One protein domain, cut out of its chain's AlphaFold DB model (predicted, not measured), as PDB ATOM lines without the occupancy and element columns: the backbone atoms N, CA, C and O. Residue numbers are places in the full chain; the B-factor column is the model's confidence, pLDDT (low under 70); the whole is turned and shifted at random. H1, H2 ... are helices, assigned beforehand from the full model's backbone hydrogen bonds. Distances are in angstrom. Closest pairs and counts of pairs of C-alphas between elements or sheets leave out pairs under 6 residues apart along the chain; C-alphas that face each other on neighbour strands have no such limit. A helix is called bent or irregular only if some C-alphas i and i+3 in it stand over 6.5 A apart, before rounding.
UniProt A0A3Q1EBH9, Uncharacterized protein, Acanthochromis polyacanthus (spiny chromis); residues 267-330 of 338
ATOM      1  N   LYS A 267     105.345  62.152  21.878       57.78
ATOM      2  CA  LYS A 267     105.282  62.619  20.498       57.78
ATOM      3  C   LYS A 267     103.910  63.164  20.066       57.78
ATOM      4  O   LYS A 267     103.880  64.148  19.347       57.78
ATOM      5  N   LEU A 268     102.784  62.572  20.480       62.38
ATOM      6  CA  LEU A 268     101.450  63.091  20.126       62.38
ATOM      7  C   LEU A 268     101.059  64.298  20.981       62.38
ATOM      8  O   LEU A 268     100.449  65.230  20.466       62.38
ATOM      9  N   LEU A 269     101.430  64.303  22.264       66.69
ATOM     10  CA  LEU A 269     101.232  65.465  23.131       66.69
ATOM     11  C   LEU A 269     102.114  66.645  22.691       66.69
ATOM     12  O   LEU A 269     101.641  67.777  22.701       66.69
ATOM     13  N   ASP A 270     103.329  66.366  22.224       70.75
ATOM     14  CA  ASP A 270     104.286  67.334  21.683       70.75
ATOM     15  C   ASP A 270     103.829  67.880  20.324       70.75
ATOM     16  O   ASP A 270     103.948  69.074  20.057       70.75
ATOM     17  N   VAL A 271     103.257  67.035  19.458       73.44
ATOM     18  CA  VAL A 271     102.634  67.484  18.201       73.44
ATOM     19  C   VAL A 271     101.399  68.334  18.493       73.44
ATOM     20  O   VAL A 271     101.226  69.382  17.873       73.44
ATOM     21  N   ARG A 272     100.566  67.935  19.463       78.94
ATOM     22  CA  ARG A 272      99.378  68.699  19.867       78.94
ATOM     23  C   ARG A 272      99.753  70.063  20.440       78.94
ATOM     24  O   ARG A 272      99.173  71.063  20.023       78.94
ATOM     25  N   SER A 273     100.733  70.128  21.340       79.75
ATOM     26  CA  SER A 273     101.212  71.398  21.900       79.75
ATOM     27  C   SER A 273     101.848  72.280  20.822       79.75
ATOM     28  O   SER A 273     101.477  73.446  20.700       79.75
ATOM     29  N   SER A 274     102.694  71.710  19.958       78.75
ATOM     30  CA  SER A 274     103.321  72.434  18.843       78.75
ATOM     31  C   SER A 274     102.298  72.974  17.845       78.75
ATOM     32  O   SER A 274     102.466  74.076  17.331       78.75
ATOM     33  N   PHE A 275     101.214  72.242  17.582       82.19
ATOM     34  CA  PHE A 275     100.130  72.712  16.724       82.19
ATOM     35  C   PHE A 275      99.365  73.875  17.367       82.19
ATOM     36  O   PHE A 275      99.169  74.908  16.727       82.19
ATOM     37  N   ILE A 276      98.973  73.748  18.639       82.25
ATOM     38  CA  ILE A 276      98.224  74.791  19.360       82.25
ATOM     39  C   ILE A 276      99.055  76.072  19.482       82.25
ATOM     40  O   ILE A 276      98.536  77.174  19.287       82.25
ATOM     41  N   ASP A 277     100.348  75.953  19.773       81.75
ATOM     42  CA  ASP A 277     101.210  77.110  19.985       81.75
ATOM     43  C   ASP A 277     101.785  77.679  18.686       81.75
ATOM     44  O   ASP A 277     101.802  78.902  18.533       81.75
ATOM     45  N   GLY A 278     102.175  76.825  17.739       75.38
ATOM     46  CA  GLY A 278     102.921  77.196  16.535       75.38
ATOM     47  C   GLY A 278     102.086  77.583  15.311       75.38
ATOM     48  O   GLY A 278     102.624  78.193  14.389       75.38
ATOM     49  N   THR A 279     100.786  77.275  15.264       77.81
ATOM     50  CA  THR A 279      99.952  77.635  14.098       77.81
ATOM     51  C   THR A 279      99.524  79.098  14.127       77.81
ATOM     52  O   THR A 279      98.853  79.548  15.047       77.81
ATOM     53  N   SER A 280      99.858  79.885  13.108       81.81
ATOM     54  CA  SER A 280      99.369  81.266  13.030       81.81
ATOM     55  C   SER A 280      97.867  81.307  12.696       81.81
ATOM     56  O   SER A 280      97.330  80.394  12.068       81.81
ATOM     57  N   GLY A 281      97.168  82.374  13.105       81.06
ATOM     58  CA  GLY A 281      95.729  82.546  12.840       81.06
ATOM     59  C   GLY A 281      95.335  82.398  11.357       81.06
ATOM     60  O   GLY A 281      94.376  81.684  11.074       81.06
ATOM     61  N   PRO A 282      96.085  82.983  10.399       83.25
ATOM     62  CA  PRO A 282      95.808  82.815   8.970       83.25
ATOM     63  C   PRO A 282      95.944  81.366   8.481       83.25
ATOM     64  O   PRO A 282      95.102  80.892   7.722       83.25
ATOM     65  N   VAL A 283      96.971  80.642   8.947       81.31
ATOM     66  CA  VAL A 283      97.184  79.224   8.597       81.31
ATOM     67  C   VAL A 283      96.059  78.359   9.160       81.31
ATOM     68  O   VAL A 283      95.580  77.452   8.484       81.31
ATOM     69  N   LEU A 284      95.589  78.675  10.368       85.31
ATOM     70  CA  LEU A 284      94.478  77.977  11.007       85.31
ATOM     71  C   LEU A 284      93.158  78.153  10.242       85.31
ATOM     72  O   LEU A 284      92.420  77.188  10.061       85.31
ATOM     73  N   ASN A 285      92.881  79.363   9.750       84.12
ATOM     74  CA  ASN A 285      91.692  79.630   8.939       84.12
ATOM     75  C   ASN A 285      91.774  78.940   7.567       84.12
ATOM     76  O   ASN A 285      90.814  78.298   7.154       84.12
ATOM     77  N   SER A 286      92.941  78.962   6.914       85.12
ATOM     78  CA  SER A 286      93.146  78.223   5.660       85.12
ATOM     79  C   SER A 286      92.984  76.709   5.842       85.12
ATOM     80  O   SER A 286      92.446  76.027   4.970       85.12
ATOM     81  N   LEU A 287      93.413  76.168   6.988       83.88
ATOM     82  CA  LEU A 287      93.195  74.764   7.326       83.88
ATOM     83  C   LEU A 287      91.703  74.453   7.493       83.88
ATOM     84  O   LEU A 287      91.242  73.444   6.971       83.88
ATOM     85  N   LEU A 288      90.946  75.314   8.177       82.31
ATOM     86  CA  LEU A 288      89.496  75.158   8.316       82.31
ATOM     87  C   LEU A 288      88.779  75.154   6.962       82.31
ATOM     88  O   LEU A 288      87.883  74.337   6.768       82.31
ATOM     89  N   ASP A 289      89.185  76.015   6.026       84.31
ATOM     90  CA  ASP A 289      88.619  76.050   4.672       84.31
ATOM     91  C   ASP A 289      88.867  74.729   3.936       84.31
ATOM     92  O   ASP A 289      87.937  74.128   3.403       84.31
ATOM     93  N   LYS A 290      90.100  74.209   4.001       80.75
ATOM     94  CA  LYS A 290      90.458  72.913   3.400       80.75
ATOM     95  C   LYS A 290      89.737  71.731   4.052       80.75
ATOM     96  O   LYS A 290      89.410  70.754   3.379       80.75
ATOM     97  N   LEU A 291      89.524  71.775   5.366       80.50
ATOM     98  CA  LEU A 291      88.814  70.722   6.096       80.50
ATOM     99  C   LEU A 291      87.310  70.731   5.789       80.50
ATOM    100  O   LEU A 291      86.709  69.657   5.726       80.50
ATOM    101  N   LEU A 292      86.728  71.910   5.561       80.56
ATOM    102  CA  LEU A 292      85.351  72.064   5.093       80.56
ATOM    103  C   LEU A 292      85.206  71.567   3.645       80.56
ATOM    104  O   LEU A 292      84.331  70.758   3.347       80.56
ATOM    105  N   GLU A 293      86.128  71.963   2.762       82.81
ATOM    106  CA  GLU A 293      86.176  71.529   1.359       82.81
ATOM    107  C   GLU A 293      86.261  69.999   1.239       82.81
ATOM    108  O   GLU A 293      85.533  69.376   0.465       82.81
ATOM    109  N   LYS A 294      87.100  69.363   2.070       75.62
ATOM    110  CA  LYS A 294      87.239  67.900   2.127       75.62
ATOM    111  C   LYS A 294      86.101  67.196   2.882       75.62
ATOM    112  O   LYS A 294      86.187  65.984   3.082       75.62
ATOM    113  N   LYS A 295      85.053  67.921   3.300       75.06
ATOM    114  CA  LYS A 295      83.906  67.424   4.090       75.06
ATOM    115  C   LYS A 295      84.313  66.703   5.381       75.06
ATOM    116  O   LYS A 295      83.610  65.817   5.863       75.06
ATOM    117  N   VAL A 296      85.471  67.065   5.932       73.62
ATOM    118  CA  VAL A 296      85.950  66.555   7.223       73.62
ATOM    119  C   VAL A 296      85.237  67.305   8.346       73.62
ATOM    120  O   VAL A 296      84.752  66.680   9.288       73.62
ATOM    121  N   LEU A 297      85.103  68.626   8.207       78.56
ATOM    122  CA  LEU A 297      84.283  69.469   9.076       78.56
ATOM    123  C   LEU A 297      82.932  69.757   8.422       78.56
ATOM    124  O   LEU A 297      82.850  69.980   7.216       78.56
ATOM    125  N   THR A 298      81.881  69.750   9.234       82.31
ATOM    126  CA  THR A 298      80.547  70.230   8.860       82.31
ATOM    127  C   THR A 298      80.458  71.748   9.007       82.31
ATOM    128  O   THR A 298      81.225  72.345   9.765       82.31
ATOM    129  N   ASP A 299      79.491  72.371   8.330       81.25
ATOM    130  CA  ASP A 299      79.246  73.815   8.450       81.25
ATOM    131  C   ASP A 299      78.974  74.229   9.909       81.25
ATOM    132  O   ASP A 299      79.517  75.220  10.385       81.25
ATOM    133  N   SER A 300      78.263  73.396  10.679       81.25
ATOM    134  CA  SER A 300      78.012  73.634  12.110       81.25
ATOM    135  C   SER A 300      79.281  73.551  12.976       81.25
ATOM    136  O   SER A 300      79.474  74.354  13.894       81.25
ATOM    137  N   GLU A 301      80.191  72.614  12.681       81.06
ATOM    138  CA  GLU A 301      81.492  72.531  13.362       81.06
ATOM    139  C   GLU A 301      82.388  73.724  12.989       81.06
ATOM    140  O   GLU A 301      83.140  74.226  13.827       81.06
ATOM    141  N   ARG A 302      82.285  74.224  11.750       83.12
ATOM    142  CA  ARG A 302      82.998  75.422  11.297       83.12
ATOM    143  C   ARG A 302      82.507  76.680  12.006       83.12
ATOM    144  O   ARG A 302      83.330  77.424  12.533       83.12
ATOM    145  N   GLU A 303      81.198  76.882  12.071       84.44
ATOM    146  CA  GLU A 303      80.592  77.995  12.809       84.44
ATOM    147  C   GLU A 303      81.006  77.959  14.287       84.44
ATOM    148  O   GLU A 303      81.412  78.975  14.849       84.44
ATOM    149  N   SER A 304      81.027  76.768  14.894       83.50
ATOM    150  CA  SER A 304      81.495  76.576  16.274       83.50
ATOM    151  C   SER A 304      82.969  76.964  16.455       83.50
ATOM    152  O   SER A 304      83.332  77.567  17.466       83.50
ATOM    153  N   ALA A 305      83.827  76.662  15.474       81.94
ATOM    154  CA  ALA A 305      85.232  77.062  15.490       81.94
ATOM    155  C   ALA A 305      85.414  78.583  15.332       81.94
ATOM    156  O   ALA A 305      86.360  79.147  15.887       81.94
ATOM    157  N   ASP A 306      84.534  79.258  14.591       81.62
ATOM    158  CA  ASP A 306      84.601  80.706  14.359       81.62
ATOM    159  C   ASP A 306      84.144  81.531  15.573       81.62
ATOM    160  O   ASP A 306      84.602  82.659  15.750       81.62
ATOM    161  N   VAL A 307      83.345  80.939  16.466       85.38
ATOM    162  CA  VAL A 307      82.924  81.543  17.745       85.38
ATOM    163  C   VAL A 307      83.998  81.408  18.843       85.38
ATOM    164  O   VAL A 307      83.882  82.009  19.912       85.38
ATOM    165  N   MET A 308      85.078  80.653  18.603       83.50
ATOM    166  CA  MET A 308      86.126  80.444  19.609       83.50
ATOM    167  C   MET A 308      86.842  81.756  19.977       83.50
ATOM    168  O   MET A 308      87.300  82.487  19.096       83.50
ATOM    169  N   PRO A 309      87.024  82.039  21.281       76.69
ATOM    170  CA  PRO A 309      87.414  83.367  21.762       76.69
ATOM    171  C   PRO A 309      88.864  83.741  21.436       76.69
ATOM    172  O   PRO A 309      89.214  84.918  21.409       76.69
ATOM    173  N   ASN A 310      89.741  82.758  21.222       84.19
ATOM    174  CA  ASN A 310      91.133  83.010  20.871       84.19
ATOM    175  C   ASN A 310      91.705  81.918  19.956       84.19
ATOM    176  O   ASN A 310      91.184  80.807  19.852       84.19
ATOM    177  N   ARG A 311      92.832  82.239  19.304       86.31
ATOM    178  CA  ARG A 311      93.524  81.351  18.354       86.31
ATOM    179  C   ARG A 311      93.844  79.977  18.947       86.31
ATOM    180  O   ARG A 311      93.731  78.978  18.246       86.31
ATOM    181  N   ARG A 312      94.270  79.923  20.211       83.88
ATOM    182  CA  ARG A 312      94.659  78.669  20.870       83.88
ATOM    183  C   ARG A 312      93.450  77.779  21.119       83.88
ATOM    184  O   ARG A 312      93.536  76.585  20.865       83.88
ATOM    185  N   ASP A 313      92.339  78.350  21.565       82.88
ATOM    186  CA  ASP A 313      91.087  77.626  21.787       82.88
ATOM    187  C   ASP A 313      90.492  77.144  20.467       82.88
ATOM    188  O   ASP A 313      90.072  75.995  20.368       82.88
ATOM    189  N   LYS A 314      90.602  77.956  19.413       84.56
ATOM    190  CA  LYS A 314      90.263  77.550  18.048       84.56
ATOM    191  C   LYS A 314      91.129  76.380  17.563       84.56
ATOM    192  O   LYS A 314      90.605  75.400  17.044       84.56
ATOM    193  N   ALA A 315      92.445  76.431  17.781       83.69
ATOM    194  CA  ALA A 315      93.360  75.350  17.408       83.69
ATOM    195  C   ALA A 315      93.124  74.066  18.221       83.69
ATOM    196  O   ALA A 315      93.195  72.973  17.659       83.69
ATOM    197  N   ARG A 316      92.800  74.193  19.514       84.25
ATOM    198  CA  ARG A 316      92.388  73.075  20.380       84.25
ATOM    199  C   ARG A 316      91.115  72.424  19.867       84.25
ATOM    200  O   ARG A 316      91.103  71.223  19.654       84.25
ATOM    201  N   PHE A 317      90.084  73.220  19.594       81.38
ATOM    202  CA  PHE A 317      88.816  72.726  19.071       81.38
ATOM    203  C   PHE A 317      89.012  71.903  17.790       81.38
ATOM    204  O   PHE A 317      88.464  70.812  17.662       81.38
ATOM    205  N   ILE A 318      89.873  72.370  16.881       77.19
ATOM    206  CA  ILE A 318      90.170  71.676  15.622       77.19
ATOM    207  C   ILE A 318      90.892  70.349  15.865       77.19
ATOM    208  O   ILE A 318      90.428  69.313  15.398       77.19
ATOM    209  N   ILE A 319      92.014  70.352  16.596       76.75
ATOM    210  CA  ILE A 319      92.796  69.124  16.819       76.75
ATOM    211  C   ILE A 319      92.038  68.096  17.672       76.75
ATOM    212  O   ILE A 319      92.265  66.897  17.525       76.75
ATOM    213  N   ASP A 320      91.116  68.567  18.513       74.31
ATOM    214  CA  ASP A 320      90.294  67.736  19.388       74.31
ATOM    215  C   ASP A 320      88.967  67.303  18.740       74.31
ATOM    216  O   ASP A 320      88.227  66.502  19.317       74.31
ATOM    217  N   THR A 321      88.652  67.790  17.534       71.62
ATOM    218  CA  THR A 321      87.477  67.324  16.795       71.62
ATOM    219  C   THR A 321      87.651  65.836  16.486       71.62
ATOM    220  O   THR A 321      88.667  65.412  15.931       71.62
ATOM    221  N   HIS A 322      86.642  65.034  16.839       53.62
ATOM    222  CA  HIS A 322      86.697  63.564  16.898       53.62
ATOM    223  C   HIS A 322      87.261  62.909  15.622       53.62
ATOM    224  O   HIS A 322      88.021  61.945  15.691       53.62
ATOM    225  N   LYS A 323      86.975  63.499  14.456       57.00
ATOM    226  CA  LYS A 323      87.433  63.028  13.140       57.00
ATOM    227  C   LYS A 323      88.936  63.240  12.902       57.00
ATOM    228  O   LYS A 323      89.567  62.429  12.233       57.00
ATOM    229  N   LEU A 324      89.542  64.295  13.457       57.16
ATOM    230  CA  LEU A 324      90.993  64.521  13.389       57.16
ATOM    231  C   LEU A 324      91.746  63.635  14.384       57.16
ATOM    232  O   LEU A 324      92.819  63.137  14.050       57.16
ATOM    233  N   ILE A 325      91.151  63.350  15.546       53.16
ATOM    234  CA  ILE A 325      91.662  62.347  16.492       53.16
ATOM    235  C   ILE A 325      91.654  60.950  15.846       53.16
ATOM    236  O   ILE A 325      92.665  60.246  15.910       53.16
ATOM    237  N   GLU A 326      90.578  60.560  15.154       49.66
ATOM    238  CA  GLU A 326      90.519  59.317  14.362       49.66
ATOM    239  C   GLU A 326      91.544  59.290  13.214       49.66
ATOM    240  O   GLU A 326      92.183  58.267  12.965       49.66
ATOM    241  N   MET A 327      91.776  60.417  12.534       49.22
ATOM    242  CA  MET A 327      92.798  60.523  11.482       49.22
ATOM    243  C   MET A 327      94.239  60.526  12.014       49.22
ATOM    244  O   MET A 327      95.139  60.077  11.308       49.22
ATOM    245  N   MET A 328      94.475  61.014  13.234       47.38
ATOM    246  CA  MET A 328      95.780  60.969  13.904       47.38
ATOM    247  C   MET A 328      96.077  59.596  14.518       47.38
ATOM    248  O   MET A 328      97.242  59.229  14.664       47.38
ATOM    249  N   THR A 329      95.043  58.825  14.852       45.12
ATOM    250  CA  THR A 329      95.166  57.451  15.367       45.12
ATOM    251  C   THR A 329      95.187  56.403  14.246       45.12
ATOM    252  O   THR A 329      95.857  55.379  14.383       45.12
ATOM    253  N   SER A 330      94.577  56.680  13.087       43.97
ATOM    254  CA  SER A 330      94.791  55.934  11.838       43.97
ATOM    255  C   SER A 330      96.062  56.410  11.133       43.97
ATOM    256  O   SER A 330      96.049  57.376  10.375       43.97
TER     257      SER A 330
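AT A GLANCE: This is residues 267 to 330 of the 338 residues of an uncharacterized protein of Acanthochromis polyacanthus (spiny chromis) (UniProt A0A3Q1EBH9). H1, H4 and H3 stand in a shallow, slightly bent row with H4 in the middle, and H2 comes in beside H3 so that H2, H3 and H4 make a triangle, loosely closed on the side between H2 and H4. H1 packs on the far side of H4 with residues 272 to 277, and the short H5 lies crosswise just past the end of H4, making a corner with it. The printed part has 64 residues with five named helices, H1 to H5 in order along the chain, and no named strand; its class is all helix. The whole is compact, with a radius of gyration of the C-alphas of 11.2 A and spans of 31 by 27 by 16 A.

IN THESE COORDINATES: The printed part begins with H1, residues 267 to 278, whose first C-alpha, that of Lys 267, is at (105.282, 62.619, 20.498); it measures 15.3 A from first to last C-alpha. H2, residues 281 to 293, is the longest helix by residues, with 13, and measures 18.6 A from C-alpha 281 at (95.729, 82.546, 12.840) to C-alpha 293. H3, residues 299 to 306, is 10.5 A long between its first and last C-alphas. H4, residues 311 to 320, measures 14.0 A in the same way. H5, residues 322 to 329, measures 10.6 A and ends with C-alpha 329 at (95.166, 57.451, 15.367).

HOW THE PARTS SIT: The centre of H4 is the nearest to the mean of the C-alphas, at 5.1 A, and that of H1 is the farthest, at 11.8 A. H1 touches H4 with residues 272 to 277 alone. Their closest C-alphas, those of Ile 276 and Ala 315, are 5.3 A apart, and the two helices run opposite ways at a shallow tilt of 31 degrees. H3 and H4 form a helical hairpin. They touch, with the C-alphas of Ala 305 and Lys 314 closest at 5.7 A, and run opposite ways at a steep tilt of 36 degrees, only just past shallow. H2 and H3 form a second helical hairpin, running opposite ways at a shallow tilt of 4 degrees. They only just touch, with 3 pairs of C-alphas within 8 A, and H2 does so with residues 288 to 292 alone; the closest C-alphas are those of Leu 288 and Arg 302, 7.2 A apart. H2 and H4 are close but not clearly touching, with the C-alphas of Gly 281 and Arg 311 closest at 6.1 A. They run the same way at a shallow tilt of 34 degrees, only just short of steep. Helix packing in the domain is mostly aligned, but only just: 2 of the 3 pairs that touch are at a shallow tilt. H5 touches no helix but is near H4: the C-alphas of Ile 319 and Ile 325 are closest, at 6.9 A, and the lines of H4 and H5 are about perpendicular, only just, at 71 degrees. H1 is apart from H2, H3 and H5, and H5 is apart from H2 and H3 too. In H1, H2, H3, H4 and H5 every O i to N i+4 pair is within hydrogen-bond range.

THE WHOLE: The two C-alphas farthest apart, those of Lys 267 and Asp 299, are 30.8 A from each other, while the first and last printed C-alphas, those of Lys 267 and Ser 330, are 15.2 A apart. The printed part has no cut, and its four links, H1 to H2, H2 to H3, H3 to H4 and H4 to H5, are tight. The mean pLDDT of the printed part is 75.6. Confidence is low, under 70, in residues 267 to 269 and 322 to 330, and H5 has a mean pLDDT of 52.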